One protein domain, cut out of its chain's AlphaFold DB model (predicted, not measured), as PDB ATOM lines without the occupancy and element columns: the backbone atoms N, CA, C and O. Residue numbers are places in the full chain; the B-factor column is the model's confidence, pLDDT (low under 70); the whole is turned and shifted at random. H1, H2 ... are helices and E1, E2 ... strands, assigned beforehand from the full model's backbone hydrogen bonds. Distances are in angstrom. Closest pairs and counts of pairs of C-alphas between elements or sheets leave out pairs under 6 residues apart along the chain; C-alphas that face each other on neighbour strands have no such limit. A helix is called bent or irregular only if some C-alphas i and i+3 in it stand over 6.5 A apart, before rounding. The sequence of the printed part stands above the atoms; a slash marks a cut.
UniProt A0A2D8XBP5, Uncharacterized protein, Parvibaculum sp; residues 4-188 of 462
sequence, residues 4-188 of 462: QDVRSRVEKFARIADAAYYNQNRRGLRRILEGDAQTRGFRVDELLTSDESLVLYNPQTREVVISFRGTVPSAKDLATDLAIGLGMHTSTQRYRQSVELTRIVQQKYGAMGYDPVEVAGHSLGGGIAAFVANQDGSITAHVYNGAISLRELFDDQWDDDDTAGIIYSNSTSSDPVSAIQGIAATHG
ATOM      1  N   GLN A   4       7.922 -49.530  67.155       87.44
ATOM      2  CA  GLN A   4       9.315 -49.419  66.733       87.44
ATOM      3  C   GLN A   4       9.469 -49.638  65.220       87.44
ATOM      4  O   GLN A   4      10.165 -48.856  64.575       87.44
ATOM      5  N   ASP A   5       8.774 -50.623  64.636       89.19
ATOM      6  CA  ASP A   5       8.799 -50.871  63.183       89.19
ATOM      7  C   ASP A   5       8.216 -49.679  62.417       89.19
ATOM      8  O   ASP A   5       8.779 -49.246  61.413       89.19
ATOM      9  N   VAL A   6       7.095 -49.130  62.912       87.44
ATOM     10  CA  VAL A   6       6.458 -47.925  62.358       87.44
ATOM     11  C   VAL A   6       7.452 -46.775  62.354       87.44
ATOM     12  O   VAL A   6       7.745 -46.230  61.294       87.44
ATOM     13  N   ARG A   7       8.019 -46.442  63.522       88.88
ATOM     14  CA  ARG A   7       8.989 -45.354  63.661       88.88
ATOM     15  C   ARG A   7      10.183 -45.530  62.721       88.88
ATOM     16  O   ARG A   7      10.561 -44.576  62.049       88.88
ATOM     17  N   SER A   8      10.741 -46.738  62.651       91.44
ATOM     18  CA  SER A   8      11.896 -47.027  61.798       91.44
ATOM     19  C   SER A   8      11.554 -46.864  60.310       91.44
ATOM     20  O   SER A   8      12.323 -46.246  59.576       91.44
ATOM     21  N   ARG A   9      10.350 -47.285  59.885       92.75
ATOM     22  CA  ARG A   9       9.828 -47.038  58.530       92.75
ATOM     23  C   ARG A   9       9.699 -45.537  58.235       92.75
ATOM     24  O   ARG A   9      10.129 -45.112  57.166       92.75
ATOM     25  N   VAL A  10       9.197 -44.728  59.176       92.00
ATOM     26  CA  VAL A  10       9.119 -43.263  58.989       92.00
ATOM     27  C   VAL A  10      10.511 -42.637  58.871       92.00
ATOM     28  O   VAL A  10      10.730 -41.794  58.004       92.00
ATOM     29  N   GLU A  11      11.465 -43.059  59.705       92.19
ATOM     30  CA  GLU A  11      12.856 -42.588  59.662       92.19
ATOM     31  C   GLU A  11      13.539 -42.967  58.329       92.19
ATOM     32  O   GLU A  11      14.219 -42.130  57.730       92.19
ATOM     33  N   LYS A  12      13.293 -44.179  57.807       95.62
ATOM     34  CA  LYS A  12      13.771 -44.637  56.489       95.62
ATOM     35  C   LYS A  12      13.293 -43.729  55.360       95.62
ATOM     36  O   LYS A  12      14.108 -43.215  54.593       95.62
ATOM     37  N   PHE A  13      11.980 -43.537  55.245       96.50
ATOM     38  CA  PHE A  13      11.406 -42.797  54.125       96.50
ATOM     39  C   PHE A  13      11.650 -41.284  54.225       96.50
ATOM     40  O   PHE A  13      11.815 -40.650  53.186       96.50
ATOM     41  N   ALA A  14      11.824 -40.722  55.429       94.38
ATOM     42  CA  ALA A  14      12.263 -39.335  55.608       94.38
ATOM     43  C   ALA A  14      13.674 -39.119  55.033       94.38
ATOM     44  O   ALA A  14      13.904 -38.206  54.242       94.38
ATOM     45  N   ARG A  15      14.617 -40.022  55.349       95.50
ATOM     46  CA  ARG A  15      15.976 -39.986  54.779       95.50
ATOM     47  C   ARG A  15      15.976 -40.162  53.261       95.50
ATOM     48  O   ARG A  15      16.791 -39.541  52.585       95.50
ATOM     49  N   ILE A  16      15.089 -41.000  52.721       97.06
ATOM     50  CA  ILE A  16      14.954 -41.185  51.269       97.06
ATOM     51  C   ILE A  16      14.380 -39.920  50.606       97.06
ATOM     52  O   ILE A  16      14.947 -39.474  49.610       97.06
ATOM     53  N   ALA A  17      13.354 -39.293  51.196       96.19
ATOM     54  CA  ALA A  17      12.807 -38.009  50.746       96.19
ATOM     55  C   ALA A  17      13.887 -36.910  50.675       96.19
ATOM     56  O   ALA A  17      13.987 -36.187  49.681       96.19
ATOM     57  N   ASP A  18      14.755 -36.840  51.689       94.75
ATOM     58  CA  ASP A  18      15.906 -35.933  51.713       94.75
ATOM     59  C   ASP A  18      16.961 -36.289  50.657       94.75
ATOM     60  O   ASP A  18      17.551 -35.400  50.037       94.75
ATOM     61  N   ALA A  19      17.201 -37.581  50.413       96.75
ATOM     62  CA  ALA A  19      18.217 -38.063  49.484       96.75
ATOM     63  C   ALA A  19      18.027 -37.524  48.053       96.75
ATOM     64  O   ALA A  19      19.020 -37.263  47.366       96.75
ATOM     65  N   ALA A  20      16.784 -37.270  47.618       96.88
ATOM     66  CA  ALA A  20      16.490 -36.682  46.307       96.88
ATOM     67  C   ALA A  20      17.120 -35.292  46.092       96.88
ATOM     68  O   ALA A  20      17.490 -34.948  44.968       96.88
ATOM     69  N   TYR A  21      17.334 -34.505  47.153       95.62
ATOM     70  CA  TYR A  21      18.040 -33.219  47.061       95.62
ATOM     71  C   TYR A  21      19.548 -33.373  46.800       95.62
ATOM     72  O   TYR A  21      20.199 -32.431  46.349       95.62
ATOM     73  N   TYR A  22      20.111 -34.561  47.040       96.00
ATOM     74  CA  TYR A  22      21.539 -34.850  46.911       96.00
ATOM     75  C   TYR A  22      21.899 -35.641  45.647       96.00
ATOM     76  O   TYR A  22      23.051 -36.048  45.523       96.00
ATOM     77  N   ASN A  23      20.986 -35.829  44.685       93.12
ATOM     78  CA  ASN A  23      21.264 -36.613  43.472       93.12
ATOM     79  C   ASN A  23      22.529 -36.138  42.712       93.12
ATOM     80  O   ASN A  23      23.412 -36.927  42.370       93.12
ATOM     81  N   GLN A  24      22.694 -34.821  42.553       92.81
ATOM     82  CA  GLN A  24      23.892 -34.225  41.942       92.81
ATOM     83  C   GLN A  24      25.156 -34.325  42.832       92.81
ATOM     84  O   GLN A  24      26.278 -34.199  42.347       92.81
ATOM     85  N   ASN A  25      25.010 -34.594  44.134       95.62
ATOM     86  CA  ASN A  25      26.100 -34.738  45.103       95.62
ATOM     87  C   ASN A  25      26.226 -36.195  45.577       95.62
ATOM     88  O   ASN A  25      25.826 -36.556  46.686       95.62
ATOM     89  N   ARG A  26      26.876 -37.030  44.759       94.44
ATOM     90  CA  ARG A  26      27.041 -38.472  45.026       94.44
ATOM     91  C   ARG A  26      27.690 -38.808  46.372       94.44
ATOM     92  O   ARG A  26      27.359 -39.839  46.944       94.44
ATOM     93  N   ARG A  27      28.555 -37.945  46.926       96.31
ATOM     94  CA  ARG A  27      29.105 -38.130  48.287       96.31
ATOM     95  C   ARG A  27      28.071 -37.864  49.383       96.31
ATOM     96  O   ARG A  27      28.063 -38.590  50.374       96.31
ATOM     97  N   GLY A  28      27.222 -36.851  49.214       95.06
ATOM     98  CA  GLY A  28      26.102 -36.571  50.117       95.06
ATOM     99  C   GLY A  28      25.060 -37.688  50.079       95.06
ATOM    100  O   GLY A  28      24.766 -38.282  51.112       95.06
ATOM    101  N   LEU A  29      24.608 -38.052  48.876       96.25
ATOM    102  CA  LEU A  29      23.661 -39.147  48.654       96.25
ATOM    103  C   LEU A  29      24.160 -40.470  49.252       96.25
ATOM    104  O   LEU A  29      23.463 -41.095  50.046       96.25
ATOM    105  N   ARG A  30      25.407 -40.860  48.950       96.31
ATOM    106  CA  ARG A  30      26.026 -42.069  49.509       96.31
ATOM    107  C   ARG A  30      26.044 -42.060  51.041       96.31
ATOM    108  O   ARG A  30      25.748 -43.082  51.647       96.31
ATOM    109  N   ARG A  31      26.337 -40.918  51.676       96.06
ATOM    110  CA  ARG A  31      26.326 -40.788  53.144       96.06
ATOM    111  C   ARG A  31      24.933 -41.029  53.736       96.06
ATOM    112  O   ARG A  31      24.839 -41.675  54.772       96.06
ATOM    113  N   ILE A  32      23.875 -40.543  53.084       94.75
ATOM    114  CA  ILE A  32      22.483 -40.736  53.527       94.75
ATOM    115  C   ILE A  32      22.052 -42.206  53.376       94.75
ATOM    116  O   ILE A  32      21.385 -42.747  54.258       94.75
ATOM    117  N   LEU A  33      22.464 -42.870  52.291       96.31
ATOM    118  CA  LEU A  33      22.119 -44.274  52.034       96.31
ATOM    119  C   LEU A  33      22.961 -45.278  52.842       96.31
ATOM    120  O   LEU A  33      22.459 -46.325  53.221       96.31
ATOM    121  N   GLU A  34      24.231 -45.002  53.140       96.06
ATOM    122  CA  GLU A  34      25.081 -45.932  53.910       96.06
ATOM    123  C   GLU A  34      25.048 -45.683  55.431       96.06
ATOM    124  O   GLU A  34      25.343 -46.594  56.219       96.06
ATOM    125  N   GLY A  35      24.705 -44.455  55.841       93.38
ATOM    126  CA  GLY A  35      24.784 -43.972  57.221       93.38
ATOM    127  C   GLY A  35      23.702 -44.489  58.171       93.38
ATOM    128  O   GLY A  35      23.893 -44.411  59.382       93.38
ATOM    129  N   ASP A  36      22.608 -45.050  57.655       94.31
ATOM    130  CA  ASP A  36      21.534 -45.655  58.451       94.31
ATOM    131  C   ASP A  36      21.374 -47.144  58.102       94.31
ATOM    132  O   ASP A  36      21.685 -47.572  56.992       94.31
ATOM    133  N   ALA A  37      20.923 -47.961  59.054       95.88
ATOM    134  CA  ALA A  37      20.692 -49.385  58.824       95.88
ATOM    135  C   ALA A  37      19.482 -49.645  57.906       95.88
ATOM    136  O   ALA A  37      19.502 -50.623  57.164       95.88
ATOM    137  N   GLN A  38      18.467 -48.775  57.931       95.00
ATOM    138  CA  GLN A  38      17.246 -48.886  57.124       95.00
ATOM    139  C   GLN A  38      17.456 -48.512  55.647       95.00
ATOM    140  O   GLN A  38      16.753 -49.022  54.780       95.00
ATOM    141  N   THR A  39      18.397 -47.609  55.345       96.38
ATOM    142  CA  THR A  39      18.706 -47.171  53.968       96.38
ATOM    143  C   THR A  39      19.890 -47.923  53.349       96.38
ATOM    144  O   THR A  39      20.125 -47.832  52.141       96.38
ATOM    145  N   ARG A  40      20.616 -48.718  54.145       97.00
ATOM    146  CA  ARG A  40      21.767 -49.499  53.683       97.00
ATOM    147  C   ARG A  40      21.352 -50.569  52.677       97.00
ATOM    148  O   ARG A  40      20.427 -51.340  52.902       97.00
ATOM    149  N   GLY A  41      22.103 -50.653  51.582       97.44
ATOM    150  CA  GLY A  41      21.867 -51.617  50.505       97.44
ATOM    151  C   GLY A  41      21.067 -51.048  49.333       97.44
ATOM    152  O   GLY A  41      21.193 -51.580  48.228       97.44
ATOM    153  N   PHE A  42      20.349 -49.933  49.519       98.38
ATOM    154  CA  PHE A  42      19.745 -49.203  48.406       98.38
ATOM    155  C   PHE A  42      20.813 -48.683  47.433       98.38
ATOM    156  O   PHE A  42      21.878 -48.192  47.820       98.38
ATOM    157  N   ARG A  43      20.504 -48.794  46.143       98.00
ATOM    158  CA  ARG A  43      21.322 -48.370  45.006       98.00
ATOM    159  C   ARG A  43      20.508 -47.439  44.122       98.00
ATOM    160  O   ARG A  43      19.299 -47.605  44.005       98.00
ATOM    161  N   VAL A  44      21.186 -46.496  43.478       98.19
ATOM    162  CA  VAL A  44      20.577 -45.588  42.500       98.19
ATOM    163  C   VAL A  44      20.383 -46.322  41.176       98.19
ATOM    164  O   VAL A  44      21.306 -46.972  40.682       98.19
ATOM    165  N   ASP A  45      19.196 -46.205  40.589       98.38
ATOM    166  CA  ASP A  45      18.955 -46.565  39.196       98.38
ATOM    167  C   ASP A  45      19.271 -45.361  38.302       98.38
ATOM    168  O   ASP A  45      18.439 -44.476  38.098       98.38
ATOM    169  N   GLU A  46      20.505 -45.311  37.800       97.62
ATOM    170  CA  GLU A  46      21.042 -44.182  37.023       97.62
ATOM    171  C   GLU A  46      20.270 -43.891  35.728       97.62
ATOM    172  O   GLU A  46      20.380 -42.796  35.188       97.62
ATOM    173  N   LEU A  47      19.508 -44.863  35.212       98.00
ATOM    174  CA  LEU A  47      18.758 -44.726  33.960       98.00
ATOM    175  C   LEU A  47      17.361 -44.123  34.160       98.00
ATOM    176  O   LEU A  47      16.797 -43.583  33.213       98.00
ATOM    177  N   LEU A  48      16.800 -44.240  35.368       98.00
ATOM    178  CA  LEU A  48      15.462 -43.739  35.723       98.00
ATOM    179  C   LEU A  48      15.512 -42.547  36.698       98.00
ATOM    180  O   LEU A  48      14.515 -41.859  36.913       98.00
ATOM    181  N   THR A  49      16.681 -42.283  37.275       97.56
ATOM    182  CA  THR A  49      16.960 -41.124  38.128       97.56
ATOM    183  C   THR A  49      17.183 -39.862  37.287       97.56
ATOM    184  O   THR A  49      17.887 -39.881  36.282       97.56
ATOM    185  N   SER A  50      16.606 -38.741  37.719       96.56
ATOM    186  CA  SER A  50      16.679 -37.426  37.074       96.56
ATOM    187  C   SER A  50      16.985 -36.324  38.096       96.56
ATOM    188  O   SER A  50      17.065 -36.579  39.297       96.56
ATOM    189  N   ASP A  51      17.120 -35.071  37.663       95.69
ATOM    190  CA  ASP A  51      17.278 -33.960  38.610       95.69
ATOM    191  C   ASP A  51      16.081 -33.805  39.568       95.69
ATOM    192  O   ASP A  51      16.278 -33.347  40.690       95.69
ATOM    193  N   GLU A  52      14.866 -34.211  39.180       95.94
ATOM    194  CA  GLU A  52      13.653 -34.056  40.003       95.94
ATOM    195  C   GLU A  52      13.172 -35.345  40.687       95.94
ATOM    196  O   GLU A  52      12.251 -35.302  41.506       95.94
ATOM    197  N   SER A  53      13.786 -36.488  40.378       97.38
ATOM    198  CA  SER A  53      13.396 -37.804  40.891       97.38
ATOM    199  C   SER A  53      14.606 -38.701  41.126       97.38
ATOM    200  O   SER A  53      15.480 -38.830  40.277       97.38
ATOM    201  N   LEU A  54      14.643 -39.375  42.268       98.19
ATOM    202  CA  LEU A  54      15.671 -40.342  42.626       98.19
ATOM    203  C   LEU A  54      15.031 -41.727  42.714       98.19
ATOM    204  O   LEU A  54      14.211 -41.964  43.596       98.19
ATOM    205  N   VAL A  55      15.401 -42.632  41.808       98.56
ATOM    206  CA  VAL A  55      14.914 -44.017  41.815       98.56
ATOM    207  C   VAL A  55      15.927 -44.882  42.552       98.56
ATOM    208  O   VAL A  55      17.088 -44.990  42.146       98.56
ATOM    209  N   LEU A  56      15.487 -45.481  43.655       98.56
ATOM    210  CA  LEU A  56      16.281 -46.355  44.506       98.56
ATOM    211  C   LEU A  56      15.732 -47.779  44.466       98.56
ATOM    212  O   LEU A  56      14.524 -47.987  44.524       98.56
ATOM    213  N   TYR A  57      16.621 -48.766  44.448       98.62
ATOM    214  CA  TYR A  57      16.262 -50.176  44.592       98.62
ATOM    215  C   TYR A  57      17.225 -50.880  45.544       98.62
ATOM    216  O   TYR A  57      18.422 -50.582  45.555       98.62
ATOM    217  N   ASN A  58      16.730 -51.828  46.332       98.38
ATOM    218  CA  ASN A  58      17.554 -52.639  47.220       98.38
ATOM    219  C   ASN A  58      17.549 -54.104  46.741       98.38
ATOM    220  O   ASN A  58      16.535 -54.791  46.859       98.38
ATOM    221  N   PRO A  59      18.666 -54.629  46.201       98.12
ATOM    222  CA  PRO A  59      18.708 -55.988  45.665       98.12
ATOM    223  C   PRO A  59      18.655 -57.079  46.746       98.12
ATOM    224  O   PRO A  59      18.477 -58.247  46.404       98.12
ATOM    225  N   GLN A  60      18.840 -56.728  48.027       97.44
ATOM    226  CA  GLN A  60      18.767 -57.670  49.147       97.44
ATOM    227  C   GLN A  60      17.343 -57.789  49.690       97.44
ATOM    228  O   GLN A  60      16.868 -58.904  49.877       97.44
ATOM    229  N   THR A  61      16.668 -56.658  49.924       97.25
ATOM    230  CA  THR A  61      15.304 -56.637  50.479       97.25
ATOM    231  C   THR A  61      14.209 -56.714  49.424       97.25
ATOM    232  O   THR A  61      13.096 -57.052  49.786       97.25
ATOM    233  N   ARG A  62      14.531 -56.463  48.142       98.25
ATOM    234  CA  ARG A  62      13.587 -56.363  47.008       98.25
ATOM    235  C   ARG A  62      12.675 -55.134  47.017       98.25
ATOM    236  O   ARG A  62      11.820 -55.012  46.147       98.25
ATOM    237  N   GLU A  63      12.970 -54.158  47.866       98.12
ATOM    238  CA  GLU A  63      12.282 -52.867  47.890       98.12
ATOM    239  C   GLU A  63      12.676 -51.963  46.708       98.12
ATOM    240  O   GLU A  63      13.841 -51.926  46.285       98.12
ATOM    241  N   VAL A  64      11.719 -51.158  46.236       98.38
ATOM    242  CA  VAL A  64      11.921 -50.084  45.250       98.38
ATOM    243  C   VAL A  64      11.222 -48.823  45.731       98.38
ATOM    244  O   VAL A  64      10.056 -48.865  46.113       98.38
ATOM    245  N   VAL A  65      11.937 -47.698  45.702       98.31
ATOM    246  CA  VAL A  65      11.417 -46.406  46.153       98.31
ATOM    247  C   VAL A  65      11.727 -45.319  45.134       98.31
ATOM    248  O   VAL A  65      12.885 -45.133  44.754       98.31
ATOM    249  N   ILE A  66      10.713 -44.556  44.731       98.38
ATOM    250  CA  ILE A  66      10.899 -43.322  43.960       98.38
ATOM    251  C   ILE A  66      10.789 -42.145  44.918       98.38
ATOM    252  O   ILE A  66       9.733 -41.891  45.489       98.38
ATOM    253  N   SER A  67      11.876 -41.398  45.075       97.94
ATOM    254  CA  SER A  67      11.858 -40.158  45.838       97.94
ATOM    255  C   SER A  67      11.741 -38.956  44.913       97.94
ATOM    256  O   SER A  67      12.659 -38.662  44.145       97.94
ATOM    257  N   PHE A  68      10.646 -38.213  45.016       97.12
ATOM    258  CA  PHE A  68      10.473 -36.957  44.297       97.12
ATOM    259  C   PHE A  68      11.135 -35.817  45.068       97.12
ATOM    260  O   PHE A  68      10.859 -35.589  46.250       97.12
ATOM    261  N   ARG A  69      12.017 -35.075  44.391       95.62
ATOM    262  CA  ARG A  69      12.629 -33.865  44.946       95.62
ATOM    263  C   ARG A  69      11.539 -32.812  45.159       95.62
ATOM    264  O   ARG A  69      10.605 -32.718  44.358       95.62
ATOM    265  N   GLY A  70      11.659 -31.996  46.203       91.50
ATOM    266  CA  GLY A  70      10.904 -30.746  46.292       91.50
ATOM    267  C   GLY A  70      11.501 -29.647  45.411       91.50
ATOM    268  O   GLY A  70      12.453 -29.866  44.661       91.50
ATOM    269  N   THR A  71      10.963 -28.434  45.511       86.06
ATOM    270  CA  THR A  71      11.590 -27.259  44.894       86.06
ATOM    271  C   THR A  71      12.926 -26.970  45.588       86.06
ATOM    272  O   THR A  71      13.053 -27.160  46.799       86.06
ATOM    273  N   VAL A  72      13.908 -26.448  44.843       79.19
ATOM    274  CA  VAL A  72      15.189 -25.962  45.392       79.19
ATOM    275  C   VAL A  72      15.355 -24.442  45.173       79.19
ATOM    276  O   VAL A  72      16.144 -24.049  44.314       79.19
ATOM    277  N   PRO A  73      14.643 -23.561  45.907       68.62
ATOM    278  CA  PRO A  73      14.840 -22.118  45.806       68.62
ATOM    279  C   PRO A  73      15.166 -21.499  47.186       68.62
ATOM    280  O   PRO A  73      15.372 -22.215  48.171       68.62
ATOM    281  N   SER A  74      15.214 -20.166  47.299       62.28
ATOM    282  CA  SER A  74      15.326 -19.541  48.625       62.28
ATOM    283  C   SER A  74      14.054 -19.809  49.444       62.28
ATOM    284  O   SER A  74      12.968 -19.937  48.882       62.28
ATOM    285  N   ALA A  75      14.144 -19.871  50.778       56.12
ATOM    286  CA  ALA A  75      12.996 -20.231  51.628       56.12
ATOM    287  C   ALA A  75      11.767 -19.305  51.463       56.12
ATOM    288  O   ALA A  75      10.647 -19.697  51.785       56.12
ATOM    289  N   LYS A  76      11.970 -18.087  50.942       62.56
ATOM    290  CA  LYS A  76      10.907 -17.125  50.619       62.56
ATOM    291  C   LYS A  76      10.232 -17.420  49.276       62.56
ATOM    292  O   LYS A  76       9.012 -17.309  49.165       62.56
ATOM    293  N   ASP A  77      11.027 -17.803  48.283       66.25
ATOM    294  CA  ASP A  77      10.532 -18.219  46.972       66.25
ATOM    295  C   ASP A  77       9.778 -19.547  47.112       66.25
ATOM    296  O   ASP A  77       8.674 -19.662  46.602       66.25
ATOM    297  N   LEU A  78      10.277 -20.482  47.939       70.00
ATOM    298  CA  LEU A  78       9.640 -21.780  48.203       70.00
ATOM    299  C   LEU A  78       8.171 -21.641  48.619       70.00
ATOM    300  O   LEU A  78       7.336 -22.383  48.121       70.00
ATOM    301  N   ALA A  79       7.853 -20.697  49.509       66.19
ATOM    302  CA  ALA A  79       6.484 -20.445  49.963       66.19
ATOM    303  C   ALA A  79       5.579 -19.889  48.844       66.19
ATOM    304  O   ALA A  79       4.385 -20.182  48.801       66.19
ATOM    305  N   THR A  80       6.154 -19.102  47.932       62.94
ATOM    306  CA  THR A  80       5.447 -18.487  46.798       62.94
ATOM    307  C   THR A  80       5.245 -19.503  45.673       62.94
ATOM    308  O   THR A  80       4.135 -19.636  45.164       62.94
ATOM    309  N   ASP A  81       6.276 -20.286  45.360       66.62
ATOM    310  CA  ASP A  81       6.232 -21.431  44.449       66.62
ATOM    311  C   ASP A  81       5.252 -22.499  44.954       66.62
ATOM    312  O   ASP A  81       4.529 -23.091  44.152       66.62
ATOM    313  N   LEU A  82       5.162 -22.706  46.278       67.06
ATOM    314  CA  LEU A  82       4.098 -23.504  46.889       67.06
ATOM    315  C   LEU A  82       2.734 -22.886  46.592       67.06
ATOM    316  O   LEU A  82       1.896 -23.548  46.002       67.06
ATOM    317  N   ALA A  83       2.497 -21.628  46.975       64.88
ATOM    318  CA  ALA A  83       1.183 -20.995  46.844       64.88
ATOM    319  C   ALA A  83       0.677 -20.949  45.388       64.88
ATOM    320  O   ALA A  83      -0.507 -21.169  45.143       64.88
ATOM    321  N   ILE A  84       1.574 -20.719  44.423       62.28
ATOM    322  CA  ILE A  84       1.278 -20.780  42.985       62.28
ATOM    323  C   ILE A  84       1.053 -22.234  42.545       62.28
ATOM    324  O   ILE A  84       0.086 -22.525  41.836       62.28
ATOM    325  N   GLY A  85       1.907 -23.159  42.995       58.03
ATOM    326  CA  GLY A  85       1.776 -24.591  42.735       58.03
ATOM    327  C   GLY A  85       0.412 -25.123  43.170       58.03
ATOM    328  O   GLY A  85      -0.337 -25.624  42.335       58.03
ATOM    329  N   LEU A  86       0.044 -24.918  44.438       63.41
ATOM    330  CA  LEU A  86      -1.165 -25.397  45.130       63.41
ATOM    331  C   LEU A  86      -2.502 -24.957  44.484       63.41
ATOM    332  O   LEU A  86      -3.550 -25.424  44.920       63.41
ATOM    333  N   GLY A  87      -2.492 -24.124  43.433       65.25
ATOM    334  CA  GLY A  87      -3.682 -23.741  42.660       65.25
ATOM    335  C   GLY A  87      -3.848 -24.390  41.272       65.25
ATOM    336  O   GLY A  87      -4.968 -24.408  40.765       65.25
ATOM    337  N   MET A  88      -2.782 -24.896  40.625       60.03
ATOM    338  CA  MET A  88      -2.828 -25.373  39.215       60.03
ATOM    339  C   MET A  88      -1.952 -26.623  38.913       60.03
ATOM    340  O   MET A  88      -1.689 -26.955  37.755       60.03
ATOM    341  N   HIS A  89      -1.495 -27.324  39.951       59.84
ATOM    342  CA  HIS A  89      -0.399 -28.311  39.972       59.84
ATOM    343  C   HIS A  89      -0.619 -29.604  39.168       59.84
ATOM    344  O   HIS A  89       0.302 -30.033  38.465       59.84
ATOM    345  N   THR A  90      -1.803 -30.225  39.224       62.34
ATOM    346  CA  THR A  90      -2.045 -31.563  38.629       62.34
ATOM    347  C   THR A  90      -1.861 -31.600  37.106       62.34
ATOM    348  O   THR A  90      -1.520 -32.635  36.535       62.34
ATOM    349  N   SER A  91      -2.002 -30.452  36.434       65.44
ATOM    350  CA  SER A  91      -1.783 -30.307  34.988       65.44
ATOM    351  C   SER A  91      -0.359 -29.875  34.600       65.44
ATOM    352  O   SER A  91      -0.081 -29.638  33.417       65.44
ATOM    353  N   THR A  92       0.577 -29.803  35.549       83.81
ATOM    354  CA  THR A  92       1.983 -29.494  35.248       83.81
ATOM    355  C   THR A  92       2.692 -30.666  34.565       83.81
ATOM    356  O   THR A  92       2.350 -31.838  34.734       83.81
ATOM    357  N   GLN A  93       3.732 -30.356  33.786       89.19
ATOM    358  CA  GLN A  93       4.558 -31.377  33.137       89.19
ATOM    359  C   GLN A  93       5.245 -32.299  34.159       89.19
ATOM    360  O   GLN A  93       5.316 -33.501  33.921       89.19
ATOM    361  N   ARG A  94       5.677 -31.752  35.303       89.94
ATOM    362  CA  ARG A  94       6.345 -32.491  36.385       89.94
ATOM    363  C   ARG A  94       5.456 -33.600  36.952       89.94
ATOM    364  O   ARG A  94       5.902 -34.734  37.022       89.94
ATOM    365  N   TYR A  95       4.193 -33.298  37.265       91.75
ATOM    366  CA  TYR A  95       3.238 -34.285  37.785       91.75
ATOM    367  C   TYR A  95       2.990 -35.418  36.770       91.75
ATOM    368  O   TYR A  95       3.105 -36.592  37.118       91.75
ATOM    369  N   ARG A  96       2.763 -35.086  35.487       92.19
ATOM    370  CA  ARG A  96       2.628 -36.096  34.415       92.19
ATOM    371  C   ARG A  96       3.878 -36.967  34.249       92.19
ATOM    372  O   ARG A  96       3.757 -38.179  34.111       92.19
ATOM    373  N   GLN A  97       5.066 -36.361  34.266       94.81
ATOM    374  CA  GLN A  97       6.338 -37.085  34.177       94.81
ATOM    375  C   GLN A  97       6.563 -38.002  35.382       94.81
ATOM    376  O   GLN A  97       7.111 -39.085  35.211       94.81
ATOM    377  N   SER A  98       6.126 -37.603  36.578       95.81
ATOM    378  CA  SER A  98       6.220 -38.424  37.785       95.81
ATOM    379  C   SER A  98       5.313 -39.652  37.731       95.81
ATOM    380  O   SER A  98       5.772 -40.731  38.084       95.81
ATOM    381  N   VAL A  99       4.078 -39.535  37.230       95.50
ATOM    382  CA  VAL A  99       3.198 -40.699  36.998       95.50
ATOM    383  C   VAL A  99       3.813 -41.658  35.973       95.50
ATOM    384  O   VAL A  99       3.870 -42.862  36.208       95.50
ATOM    385  N   GLU A 100       4.318 -41.132  34.854       96.62
ATOM    386  CA  GLU A 100       4.900 -41.962  33.794       96.62
ATOM    387  C   GLU A 100       6.199 -42.653  34.235       96.62
ATOM    388  O   GLU A 100       6.377 -43.847  34.003       96.62
ATOM    389  N   LEU A 101       7.076 -41.939  34.952       97.75
ATOM    390  CA  LEU A 101       8.254 -42.532  35.584       97.75
ATOM    391  C   LEU A 101       7.856 -43.690  36.502       97.75
ATOM    392  O   LEU A 101       8.476 -44.749  36.449       97.75
ATOM    393  N   THR A 102       6.819 -43.511  37.318       97.56
ATOM    394  CA  THR A 102       6.377 -44.544  38.255       97.56
ATOM    395  C   THR A 102       5.896 -45.803  37.547       97.56
ATOM    396  O   THR A 102       6.324 -46.892  37.926       97.56
ATOM    397  N   ARG A 103       5.147 -45.672  36.445       97.44
ATOM    398  CA  ARG A 103       4.767 -46.812  35.592       97.44
ATOM    399  C   ARG A 103       5.980 -47.537  35.010       97.44
ATOM    400  O   ARG A 103       6.033 -48.764  35.048       97.44
ATOM    401  N   ILE A 104       6.978 -46.797  34.519       98.12
ATOM    402  CA  ILE A 104       8.226 -47.373  33.985       98.12
ATOM    403  C   ILE A 104       8.989 -48.137  35.081       98.12
ATOM    404  O   ILE A 104       9.498 -49.234  34.836       98.12
ATOM    405  N   VAL A 105       9.048 -47.594  36.301       98.00
ATOM    406  CA  VAL A 105       9.692 -48.233  37.460       98.00
ATOM    407  C   VAL A 105       8.920 -49.491  37.885       98.00
ATOM    408  O   VAL A 105       9.538 -50.549  38.006       98.00
ATOM    409  N   GLN A 106       7.591 -49.419  38.032       97.56
ATOM    410  CA  GLN A 106       6.725 -50.572  38.326       97.56
ATOM    411  C   GLN A 106       6.902 -51.681  37.280       97.56
ATOM    412  O   GLN A 106       7.116 -52.836  37.641       97.56
ATOM    413  N   GLN A 107       6.885 -51.340  35.987       97.50
ATOM    414  CA  GLN A 107       7.067 -52.305  34.902       97.50
ATOM    415  C   GLN A 107       8.450 -52.969  34.957       97.50
ATOM    416  O   GLN A 107       8.545 -54.196  34.889       97.50
ATOM    417  N   LYS A 108       9.522 -52.177  35.101       98.06
ATOM    418  CA  LYS A 108      10.903 -52.679  35.157       98.06
ATOM    419  C   LYS A 108      11.113 -53.617  36.342       98.06
ATOM    420  O   LYS A 108      11.630 -54.717  36.167       98.06
ATOM    421  N   TYR A 109      10.740 -53.180  37.540       97.88
ATOM    422  CA  TYR A 109      11.068 -53.886  38.774       97.88
ATOM    423  C   TYR A 109      10.062 -54.991  39.122       97.88
ATOM    424  O   TYR A 109      10.480 -56.053  39.585       97.88
ATOM    425  N   GLY A 110       8.779 -54.823  38.790       97.44
ATOM    426  CA  GLY A 110       7.778 -55.889  38.885       97.44
ATOM    427  C   GLY A 110       8.137 -57.091  38.006       97.44
ATOM    428  O   GLY A 110       8.109 -58.228  38.474       97.44
ATOM    429  N   ALA A 111       8.618 -56.857  36.777       97.69
ATOM    430  CA  ALA A 111       9.143 -57.918  35.908       97.69
ATOM    431  C   ALA A 111      10.400 -58.624  36.469       97.69
ATOM    432  O   ALA A 111      10.734 -59.727  36.039       97.69
ATOM    433  N   MET A 112      11.094 -58.012  37.436       97.69
ATOM    434  CA  MET A 112      12.261 -58.572  38.130       97.69
ATOM    435  C   MET A 112      11.915 -59.219  39.488       97.69
ATOM    436  O   MET A 112      12.831 -59.639  40.206       97.69
ATOM    437  N   GLY A 113      10.629 -59.290  39.854       97.69
ATOM    438  CA  GLY A 113      10.168 -59.839  41.133       97.69
ATOM    439  C   GLY A 113      10.603 -59.005  42.340       97.69
ATOM    440  O   GLY A 113      11.092 -59.559  43.323       97.69
ATOM    441  N   TYR A 114      10.519 -57.680  42.223       97.88
ATOM    442  CA  TYR A 114      10.637 -56.757  43.354       97.88
ATOM    443  C   TYR A 114       9.259 -56.480  43.972       97.88
ATOM    444  O   TYR A 114       8.228 -56.755  43.355       97.88
ATOM    445  N   ASP A 115       9.264 -55.932  45.185       95.44
ATOM    446  CA  ASP A 115       8.063 -55.499  45.898       95.44
ATOM    447  C   ASP A 115       7.342 -54.349  45.158       95.44
ATOM    448  O   ASP A 115       7.953 -53.676  44.315       95.44
ATOM    449  N   PRO A 116       6.052 -54.089  45.465       94.44
ATOM    450  CA  PRO A 116       5.339 -52.919  44.963       94.44
ATOM    451  C   PRO A 116       6.126 -51.625  45.190       94.44
ATOM    452  O   PRO A 116       6.742 -51.424  46.236       94.44
ATOM    453  N   VAL A 117       6.107 -50.745  44.189       96.25
ATOM    454  CA  VAL A 117       6.858 -49.487  44.232       96.25
ATOM    455  C   VAL A 117       6.250 -48.561  45.277       96.25
ATOM    456  O   VAL A 117       5.068 -48.234  45.219       96.25
ATOM    457  N   GLU A 118       7.086 -48.086  46.194       97.50
ATOM    458  CA  GLU A 118       6.714 -47.042  47.144       97.50
ATOM    459  C   GLU A 118       7.231 -45.680  46.657       97.50
ATOM    460  O   GLU A 118       8.263 -45.583  45.986       97.50
ATOM    461  N   VAL A 119       6.528 -44.599  46.989       97.38
ATOM    462  CA  VAL A 119       6.925 -43.235  46.612       97.38
ATOM    463  C   VAL A 119       7.115 -42.368  47.846       97.38
ATOM    464  O   VAL A 119       6.393 -42.492  48.828       97.38
ATOM    465  N   ALA A 120       8.098 -41.475  47.821       97.25
ATOM    466  CA  ALA A 120       8.400 -40.587  48.938       97.25
ATOM    467  C   ALA A 120       8.713 -39.174  48.448       97.25
ATOM    468  O   ALA A 120       9.139 -38.970  47.311       97.25
ATOM    469  N   GLY A 121       8.537 -38.178  49.311       95.81
ATOM    470  CA  GLY A 121       8.974 -36.826  48.984       95.81
ATOM    471  C   GLY A 121       8.728 -35.811  50.087       95.81
ATOM    472  O   GLY A 121       7.857 -35.987  50.941       95.81
ATOM    473  N   HIS A 122       9.500 -34.726  50.035       93.00
ATOM    474  CA  HIS A 122       9.397 -33.598  50.954       93.00
ATOM    475  C   HIS A 122       8.915 -32.330  50.232       93.00
ATOM    476  O   HIS A 122       9.258 -32.106  49.066       93.00
ATOM    477  N   SER A 123       8.129 -31.480  50.906       90.75
ATOM    478  CA  SER A 123       7.596 -30.228  50.339       90.75
ATOM    479  C   SER A 123       6.840 -30.482  49.018       90.75
ATOM    480  O   SER A 123       5.967 -31.352  48.979       90.75
ATOM    481  N   LEU A 124       7.166 -29.791  47.915       89.25
ATOM    482  CA  LEU A 124       6.582 -30.062  46.589       89.25
ATOM    483  C   LEU A 124       6.717 -31.538  46.162       89.25
ATOM    484  O   LEU A 124       5.803 -32.087  45.553       89.25
ATOM    485  N   GLY A 125       7.816 -32.203  46.525       93.25
ATOM    486  CA  GLY A 125       8.032 -33.622  46.239       93.25
ATOM    487  C   GLY A 125       7.041 -34.517  46.980       93.25
ATOM    488  O   GLY A 125       6.601 -35.524  46.439       93.25
ATOM    489  N   GLY A 126       6.625 -34.114  48.183       91.88
ATOM    490  CA  GLY A 126       5.576 -34.793  48.941       91.88
ATOM    491  C   GLY A 126       4.197 -34.656  48.289       91.88
ATOM    492  O   GLY A 126       3.453 -35.629  48.245       91.88
ATOM    493  N   GLY A 127       3.882 -33.488  47.716       88.94
ATOM    494  CA  GLY A 127       2.654 -33.295  46.929       88.94
ATOM    495  C   GLY A 127       2.630 -34.149  45.654       88.94
ATOM    496  O   GLY A 127       1.599 -34.710  45.301       88.94
ATOM    497  N   ILE A 128       3.784 -34.321  45.001       92.31
ATOM    498  CA  ILE A 128       3.934 -35.224  43.849       92.31
ATOM    499  C   ILE A 128       3.797 -36.693  44.271       92.31
ATOM    500  O   ILE A 128       3.121 -37.453  43.587       92.31
ATOM    501  N   ALA A 129       4.410 -37.093  45.391       94.06
ATOM    502  CA  ALA A 129       4.301 -38.450  45.929       94.06
ATOM    503  C   ALA A 129       2.844 -38.813  46.258       94.06
ATOM    504  O   ALA A 129       2.382 -39.874  45.846       94.06
ATOM    505  N   ALA A 130       2.115 -37.911  46.927       90.88
ATOM    506  CA  ALA A 130       0.683 -38.059  47.182       90.88
ATOM    507  C   ALA A 130      -0.099 -38.217  45.871       90.88
ATOM    508  O   ALA A 130      -0.745 -39.235  45.661       90.88
ATOM    509  N   PHE A 131       0.047 -37.267  44.940       89.88
ATOM    510  CA  PHE A 131      -0.651 -37.310  43.655       89.88
ATOM    511  C   PHE A 131      -0.397 -38.608  42.879       89.88
ATOM    512  O   PHE A 131      -1.330 -39.167  42.317       89.88
ATOM    513  N   VAL A 132       0.842 -39.109  42.850       92.62
ATOM    514  CA  VAL A 132       1.180 -40.366  42.166       92.62
ATOM    515  C   VAL A 132       0.458 -41.566  42.790       92.62
ATOM    516  O   VAL A 132      -0.061 -42.384  42.036       92.62
ATOM    517  N   ALA A 133       0.363 -41.655  44.121       92.81
ATOM    518  CA  ALA A 133      -0.419 -42.706  44.779       92.81
ATOM    519  C   ALA A 133      -1.932 -42.547  44.543       92.81
ATOM    520  O   ALA A 133      -2.617 -43.528  44.278       92.81
ATOM    521  N   ASN A 134      -2.448 -41.316  44.501       88.94
ATOM    522  CA  ASN A 134      -3.844 -41.047  44.136       88.94
ATOM    523  C   ASN A 134      -4.160 -41.388  42.655       88.94
ATOM    524  O   ASN A 134      -5.314 -41.317  42.245       88.94
ATOM    525  N   GLN A 135      -3.169 -41.716  41.811       89.69
ATOM    526  CA  GLN A 135      -3.388 -42.234  40.447       89.69
ATOM    527  C   GLN A 135      -3.316 -43.768  40.356       89.69
ATOM    528  O   GLN A 135      -3.655 -44.323  39.309       89.69
ATOM    529  N   ASP A 136      -2.849 -44.448  41.406       89.69
ATOM    530  CA  ASP A 136      -2.702 -45.903  41.479       89.69
ATOM    531  C   ASP A 136      -2.681 -46.342  42.953       89.69
ATOM    532  O   ASP A 136      -1.643 -46.304  43.616       89.69
ATOM    533  N   GLY A 137      -3.833 -46.795  43.459       86.69
ATOM    534  CA  GLY A 137      -4.008 -47.206  44.857       86.69
ATOM    535  C   GLY A 137      -3.137 -48.389  45.309       86.69
ATOM    536  O   GLY A 137      -3.092 -48.680  46.503       86.69
ATOM    537  N   SER A 138      -2.410 -49.058  44.402       89.06
ATOM    538  CA  SER A 138      -1.392 -50.054  44.778       89.06
ATOM    539  C   SER A 138      -0.093 -49.432  45.316       89.06
ATOM    540  O   SER A 138       0.738 -50.136  45.894       89.06
ATOM    541  N   ILE A 139       0.091 -48.120  45.143       92.94
ATOM    542  CA  ILE A 139       1.306 -47.388  45.495       92.94
ATOM    543  C   ILE A 139       1.175 -46.782  46.890       92.94
ATOM    544  O   ILE A 139       0.279 -45.988  47.167       92.94
ATOM    545  N   THR A 140       2.139 -47.083  47.763       93.69
ATOM    546  CA  THR A 140       2.238 -46.429  49.075       93.69
ATOM    547  C   THR A 140       3.041 -45.133  48.972       93.69
ATOM    548  O   THR A 140       4.209 -45.158  48.579       93.69
ATOM    549  N   ALA A 141       2.441 -44.005  49.362       94.56
ATOM    550  CA  ALA A 141       3.121 -42.710  49.452       94.56
ATOM    551  C   ALA A 141       3.585 -42.387  50.881       94.56
ATOM    552  O   ALA A 141       2.824 -42.560  51.827       94.56
ATOM    553  N   HIS A 142       4.795 -41.836  51.015       94.81
ATOM    554  CA  HIS A 142       5.380 -41.318  52.259       94.81
ATOM    555  C   HIS A 142       5.626 -39.821  52.120       94.81
ATOM    556  O   HIS A 142       6.601 -39.374  51.506       94.81
ATOM    557  N   VAL A 143       4.700 -39.035  52.658       92.69
ATOM    558  CA  VAL A 143       4.618 -37.594  52.386       92.69
ATOM    559  C   VAL A 143       5.140 -36.804  53.579       92.69
ATOM    560  O   VAL A 143       4.508 -36.817  54.629       92.69
ATOM    561  N   TYR A 144       6.249 -36.077  53.416       90.06
ATOM    562  CA  TYR A 144       6.885 -35.297  54.488       90.06
ATOM    563  C   TYR A 144       6.688 -33.801  54.273       90.06
ATOM    564  O   TYR A 144       7.213 -33.234  53.315       90.06
ATOM    565  N   ASN A 145       5.918 -33.152  55.150       88.19
ATOM    566  CA  ASN A 145       5.547 -31.731  55.020       88.19
ATOM    567  C   ASN A 145       5.129 -31.394  53.576       88.19
ATOM    568  O   ASN A 145       5.628 -30.456  52.957       88.19
ATOM    569  N   GLY A 146       4.282 -32.255  53.005       86.44
ATOM    570  CA  GLY A 146       3.929 -32.206  51.596       86.44
ATOM    571  C   GLY A 146       3.165 -30.940  51.230       86.44
ATOM    572  O   GLY A 146       2.306 -30.472  51.980       86.44
ATOM    573  N   ALA A 147       3.425 -30.440  50.027       78.00
ATOM    574  CA  ALA A 147       2.586 -29.467  49.341       78.00
ATOM    575  C   ALA A 147       1.287 -30.133  48.837       78.00
ATOM    576  O   ALA A 147       1.019 -30.144  47.639       78.00
ATOM    577  N   ILE A 148       0.527 -30.737  49.753       69.06
ATOM    578  CA  ILE A 148      -0.829 -31.220  49.484       69.06
ATOM    579  C   ILE A 148      -1.694 -29.977  49.304       69.06
ATOM    580  O   ILE A 148      -1.641 -29.062  50.136       69.06
ATOM    581  N   SER A 149      -2.430 -29.893  48.200       62.25
ATOM    582  CA  SER A 149      -3.243 -28.718  47.940       62.25
ATOM    583  C   SER A 149      -4.376 -28.612  48.944       62.25
ATOM    584  O   SER A 149      -4.969 -29.599  49.374       62.25
ATOM    585  N   LEU A 150      -4.702 -27.372  49.303       53.00
ATOM    586  CA  LEU A 150      -5.879 -27.102  50.121       53.00
ATOM    587  C   LEU A 150      -7.140 -27.612  49.433       53.00
ATOM    588  O   LEU A 150      -8.065 -28.025  50.107       53.00
ATOM    589  N   ARG A 151      -7.149 -27.628  48.095       54.06
ATOM    590  CA  ARG A 151      -8.228 -28.240  47.338       54.06
ATOM    591  C   ARG A 151      -8.343 -29.732  47.631       54.06
ATOM    592  O   ARG A 151      -9.432 -30.156  47.953       54.06
ATOM    593  N   GLU A 152      -7.262 -30.504  47.569       61.91
ATOM    594  CA  GLU A 152      -7.316 -31.941  47.883       61.91
ATOM    595  C   GLU A 152      -7.662 -32.194  49.369       61.91
ATOM    596  O   GLU A 152      -8.272 -33.203  49.682       61.91
ATOM    597  N   LEU A 153      -7.353 -31.261  50.281       57.03
ATOM    598  CA  LEU A 153      -7.805 -31.297  51.686       57.03
ATOM    599  C   LEU A 153      -9.270 -30.849  51.904       57.03
ATOM    600  O   LEU A 153      -9.745 -30.903  53.038       57.03
ATOM    601  N   PHE A 154      -9.959 -30.362  50.866       51.31
ATOM    602  CA  PHE A 154     -11.342 -29.854  50.909       51.31
ATOM    603  C   PHE A 154     -12.234 -30.386  49.759       51.31
ATOM    604  O   PHE A 154     -13.357 -29.913  49.600       51.31
ATOM    605  N   ASP A 155     -11.746 -31.320  48.937       59.31
ATOM    606  CA  ASP A 155     -12.540 -32.122  48.002       59.31
ATOM    607  C   ASP A 155     -12.836 -33.432  48.749       59.31
ATOM    608  O   ASP A 155     -11.929 -34.238  48.956       59.31
ATOM    609  N   ASP A 156     -14.097 -33.648  49.144       51.34
ATOM    610  CA  ASP A 156     -14.545 -34.807  49.945       51.34
ATOM    611  C   ASP A 156     -14.261 -36.175  49.265       51.34
ATOM    612  O   ASP A 156     -14.460 -37.232  49.855       51.34
ATOM    613  N   GLN A 157     -13.768 -36.175  48.020       51.50
ATOM    614  CA  GLN A 157     -13.420 -37.370  47.245       51.50
ATOM    615  C   GLN A 157     -12.187 -38.139  47.754       51.50
ATOM    616  O   GLN A 157     -12.001 -39.275  47.328       51.50
ATOM    617  N   TRP A 158     -11.344 -37.582  48.639       54.56
ATOM    618  CA  TRP A 158     -10.257 -38.384  49.238       54.56
ATOM    619  C   TRP A 158     -10.826 -39.476  50.170       54.56
ATOM    620  O   TRP A 158     -10.216 -40.530  50.323       54.56
ATOM    621  N   ASP A 159     -12.008 -39.271  50.754       52.91
ATOM    622  CA  ASP A 159     -12.571 -40.174  51.766       52.91
ATOM    623  C   ASP A 159     -13.117 -41.495  51.182       52.91
ATOM    624  O   ASP A 159     -13.157 -42.501  51.896       52.91
ATOM    625  N   ASP A 160     -13.518 -41.499  49.904       53.62
ATOM    626  CA  ASP A 160     -14.175 -42.635  49.231       53.62
ATOM    627  C   ASP A 160     -13.212 -43.536  48.428       53.62
ATOM    628  O   ASP A 160     -13.515 -44.712  48.211       53.62
ATOM    629  N   ASP A 161     -12.065 -43.018  47.968       50.34
ATOM    630  CA  ASP A 161     -11.112 -43.774  47.143       50.34
ATOM    631  C   ASP A 161     -10.058 -44.508  47.985       50.34
ATOM    632  O   ASP A 161      -9.486 -43.966  48.932       50.34
ATOM    633  N   ASP A 162      -9.735 -45.737  47.564       53.16
ATOM    634  CA  ASP A 162      -9.011 -46.783  48.309       53.16
ATOM    635  C   ASP A 162      -7.487 -46.542  48.472       53.16
ATOM    636  O   ASP A 162      -6.633 -47.416  48.301       53.16
ATOM    637  N   THR A 163      -7.126 -45.295  48.754       52.09
ATOM    638  CA  THR A 163      -5.815 -44.709  48.495       52.09
ATOM    639  C   THR A 163      -4.860 -44.960  49.659       52.09
ATOM    640  O   THR A 163      -4.950 -44.325  50.711       52.09
ATOM    641  N   ALA A 164      -3.895 -45.863  49.474       56.47
ATOM    642  CA  ALA A 164      -2.915 -46.273  50.487       56.47
ATOM    643  C   ALA A 164      -1.812 -45.217  50.777       56.47
ATOM    644  O   ALA A 164      -0.613 -45.497  50.731       56.47
ATOM    645  N   GLY A 165      -2.202 -43.978  51.089       58.44
ATOM    646  CA  GLY A 165      -1.291 -42.881  51.429       58.44
ATOM    647  C   GLY A 165      -0.913 -42.839  52.915       58.44
ATOM    648  O   GLY A 165      -1.778 -42.816  53.788       58.44
ATOM    649  N   ILE A 166       0.382 -42.742  53.228       70.06
ATOM    650  CA  ILE A 166       0.886 -42.508  54.587       70.06
ATOM    651  C   ILE A 166       1.425 -41.072  54.679       70.06
ATOM    652  O   ILE A 166       2.532 -40.744  54.239       70.06
ATOM    653  N   ILE A 167       0.607 -40.180  55.240       68.69
ATOM    654  CA  ILE A 167       0.922 -38.751  55.346       68.69
ATOM    655  C   ILE A 167       1.609 -38.466  56.688       68.69
ATOM    656  O   ILE A 167       1.025 -38.646  57.758       68.69
ATOM    657  N   TYR A 168       2.842 -37.962  56.622       74.06
ATOM    658  CA  TYR A 168       3.654 -37.549  57.764       74.06
ATOM    659  C   TYR A 168       3.806 -36.020  57.787       74.06
ATOM    660  O   TYR A 168       4.803 -35.449  57.332       74.06
ATOM    661  N   SER A 169       2.818 -35.323  58.347       62.66
ATOM    662  CA  SER A 169       2.970 -33.905  58.679       62.66
ATOM    663  C   SER A 169       3.815 -33.758  59.948       62.66
ATOM    664  O   SER A 169       3.418 -34.165  61.035       62.66
ATOM    665  N   ASN A 170       5.002 -33.167  59.828       62.03
ATOM    666  CA  ASN A 170       5.849 -32.806  60.960       62.03
ATOM    667  C   ASN A 170       5.948 -31.279  61.041       62.03
ATOM    668  O   ASN A 170       6.917 -30.652  60.598       62.03
ATOM    669  N   SER A 171       4.871 -30.677  61.553       56.16
ATOM    670  CA  SER A 171       4.687 -29.230  61.560       56.16
ATOM    671  C   SER A 171       5.652 -28.536  62.519       56.16
ATOM    672  O   SER A 171       5.393 -28.425  63.717       56.16
ATOM    673  N   THR A 172       6.768 -28.031  61.991       58.53
ATOM    674  CA  THR A 172       7.682 -27.175  62.759       58.53
ATOM    675  C   THR A 172       7.312 -25.713  62.542       58.53
ATOM    676  O   THR A 172       7.044 -25.297  61.418       58.53
ATOM    677  N   SER A 173       7.356 -24.894  63.595       54.09
ATOM    678  CA  SER A 173       7.084 -23.446  63.502       54.09
ATOM    679  C   SER A 173       8.079 -22.672  62.622       54.09
ATOM    680  O   SER A 173       7.875 -21.490  62.356       54.09
ATOM    681  N   SER A 174       9.155 -23.330  62.181       58.56
ATOM    682  CA  SER A 174      10.184 -22.816  61.275       58.56
ATOM    683  C   SER A 174      10.035 -23.268  59.816       58.56
ATOM    684  O   SER A 174      10.771 -22.770  58.969       58.56
ATOM    685  N   ASP A 175       9.140 -24.211  59.510       65.19
ATOM    686  CA  ASP A 175       8.938 -24.695  58.141       65.19
ATOM    687  C   ASP A 175       7.900 -23.825  57.398       65.19
ATOM    688  O   ASP A 175       6.755 -23.719  57.851       65.19
ATOM    689  N   PRO A 176       8.251 -23.211  56.249       61.88
ATOM    690  CA  PRO A 176       7.314 -22.404  55.472       61.88
ATOM    691  C   PRO A 176       6.110 -23.193  54.932       61.88
ATOM    692  O   PRO A 176       5.045 -22.595  54.780       61.88
ATOM    693  N   VAL A 177       6.223 -24.506  54.678       67.06
ATOM    694  CA  VAL A 177       5.058 -25.319  54.269       67.06
ATOM    695  C   VAL A 177       4.066 -25.426  55.426       67.06
ATOM    696  O   VAL A 177       2.880 -25.135  55.264       67.06
ATOM    697  N   SER A 178       4.570 -25.743  56.619       66.81
ATOM    698  CA  SER A 178       3.795 -25.790  57.863       66.81
ATOM    699  C   SER A 178       3.110 -24.454  58.194       66.81
ATOM    700  O   SER A 178       1.982 -24.445  58.685       66.81
ATOM    701  N   ALA A 179       3.745 -23.318  57.886       63.47
ATOM    702  CA  ALA A 179       3.137 -21.996  58.062       63.47
ATOM    703  C   ALA A 179       1.939 -21.763  57.116       63.47
ATOM    704  O   ALA A 179       0.910 -21.244  57.550       63.47
ATOM    705  N   ILE A 180       2.038 -22.186  55.850       61.03
ATOM    706  CA  ILE A 180       0.934 -22.109  54.875       61.03
ATOM    707  C   ILE A 180      -0.222 -23.030  55.290       61.03
ATOM    708  O   ILE A 180      -1.377 -22.600  55.287       61.03
ATOM    709  N   GLN A 181       0.084 -24.262  55.713       63.44
ATOM    710  CA  GLN A 181      -0.904 -25.203  56.252       63.44
ATOM    711  C   GLN A 181      -1.627 -24.613  57.475       63.44
ATOM    712  O   GLN A 181      -2.852 -24.676  57.553       63.44
ATOM    713  N   GLY A 182      -0.896 -23.958  58.386       56.97
ATOM    714  CA  GLY A 182      -1.473 -23.272  59.544       56.97
ATOM    715  C   GLY A 182      -2.424 -22.129  59.173       56.97
ATOM    716  O   GLY A 182      -3.511 -22.037  59.741       56.97
ATOM    717  N   ILE A 183      -2.069 -21.290  58.192       51.28
ATOM    718  CA  ILE A 183      -2.953 -20.222  57.689       51.28
ATOM    719  C   ILE A 183      -4.243 -20.818  57.110       51.28
ATOM    720  O   ILE A 183      -5.336 -20.346  57.420       51.28
ATOM    721  N   ALA A 184      -4.145 -21.887  56.321       49.00
ATOM    722  CA  ALA A 184      -5.315 -22.547  55.747       49.00
ATOM    723  C   ALA A 184      -6.234 -23.180  56.807       49.00
ATOM    724  O   ALA A 184      -7.444 -22.957  56.783       49.00
ATOM    725  N   ALA A 185      -5.653 -23.859  57.801       48.88
ATOM    726  CA  ALA A 185      -6.341 -24.396  58.983       48.88
ATOM    727  C   ALA A 185      -6.861 -23.313  59.960       48.88
ATOM    728  O   ALA A 185      -7.409 -23.629  61.020       48.88
ATOM    729  N   THR A 186      -6.666 -22.032  59.624       42.28
ATOM    730  CA  THR A 186      -7.273 -20.874  60.301       42.28
ATOM    731  C   THR A 186      -8.464 -20.307  59.509       42.28
ATOM    732  O   THR A 186      -9.276 -19.574  60.071       42.28
ATOM    733  N   HIS A 187      -8.606 -20.652  58.222       36.88
ATOM    734  CA  HIS A 187      -9.715 -20.222  57.360       36.88
ATOM    735  C   HIS A 187     -10.781 -21.309  57.132       36.88
ATOM    736  O   HIS A 187     -11.932 -20.965  56.872       36.88
ATOM    737  N   GLY A 188     -10.430 -22.588  57.293       27.53
ATOM    738  CA  GLY A 188     -11.364 -23.664  57.647       27.53
ATOM    739  C   GLY A 188     -11.267 -23.966  59.148       27.53
ATOM    740  O   GLY A 188     -10.213 -23.765  59.746       27.53
TER     741      GLY A 188
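This is residues 4 to 188 of the 462 residues of an uncharacterized protein of Parvibaculum sp (UniProt A0A2D8XBP5). A twisted sheet of five strands forms the core, with H4 and H5 packed on one face and H1 crossing the other. H2 folds back beside H1 as a hairpin, and H3 and H6 meet beyond the ends of the strands. The printed part has 185 residues with six named helices and five named strands, in the order H1 H2 E1 E2 H3 H4 E3 H5 E4 E5 H6; its class is mixed, helices and strands. The sheet, in the order E1 E2 E3 E4 E5, is mixed: E1 is antiparallel to E2, the other neighbours are parallel. The whole is compact, with a radius of gyration of the C-alphas of 15.8 A and spans of 48 by 36 by 35 A.

The strands are E1, residues 53 to 57, E2, 64 to 68, E3, 118 to 122, E4, 140 to 144, and E5, 165 to 168; E3 is 14.2 A long. The helices are H1, residues 4 to 22, 27.5 A, from C-alpha 4 at (9.315, -49.419, 66.733); H2, 26 to 34; H3, 75 to 91, 24.4 A; H4, 93 to 110, 25.4 A; H5, 124 to 133; and H6, 176 to 187, 17.3 A, ending at C-alpha 187 at (-9.715, -20.222, 57.360). H3 is irregular, with C-alphas 87 and 90 9.0 A apart, and has a kink of 57 degrees near residue 85.

Within hydrogen-bond range are N 54 and O 67 of E1 and E2, 2.8 A, N 68 and O 120 of E2 and E3, 2.8 A, N 142 and O 119 of E3 and E4, 2.8 A, and N 166 and O 141 of E4 and E5, 2.8 A. The helices and the sheet make three layers, helices on both faces of a sheet: H4, at a height of 9.6 A over the sheet, and H5, at a height of 6.2 A, are on one face, and H1, at a height of 8.4 A, is on the opposite face. E2, H3 H4, E3 and E3, H5, E4 are strand-helix-strand units, parallel neighbour strands joined through helices, with right-handed crossovers. H4 touches H5 at a steep tilt of 54 degrees, closest at the C-alphas of Val 99 and Val 132, 5.6 A. H1 touches H2 with residues 15 to 22 alone, closest at Tyr 22 and Leu 29, C-alphas 5.1 A apart, at a shallow tilt of 6 degrees, opposite ways. H3 touches H6 at the C-alphas of Ala 79 and Pro 176, 5.9 A; H1 and H6 are apart. Every O i to N i+4 pair is within hydrogen-bond range in H2, H4, H5 and H6, but 13 of 15 in H1 and 7 of 13 in H3.

The C-alphas farthest apart, of Met 112 and His 187, are 48.2 A apart. The printed part has no cut; H2 to E1 and E4 to E5 are long links. Mean pLDDT of the printed part is 83.0, with 57 residues under 70, among them 79 to 91, 148 to 165 and 169 to 188.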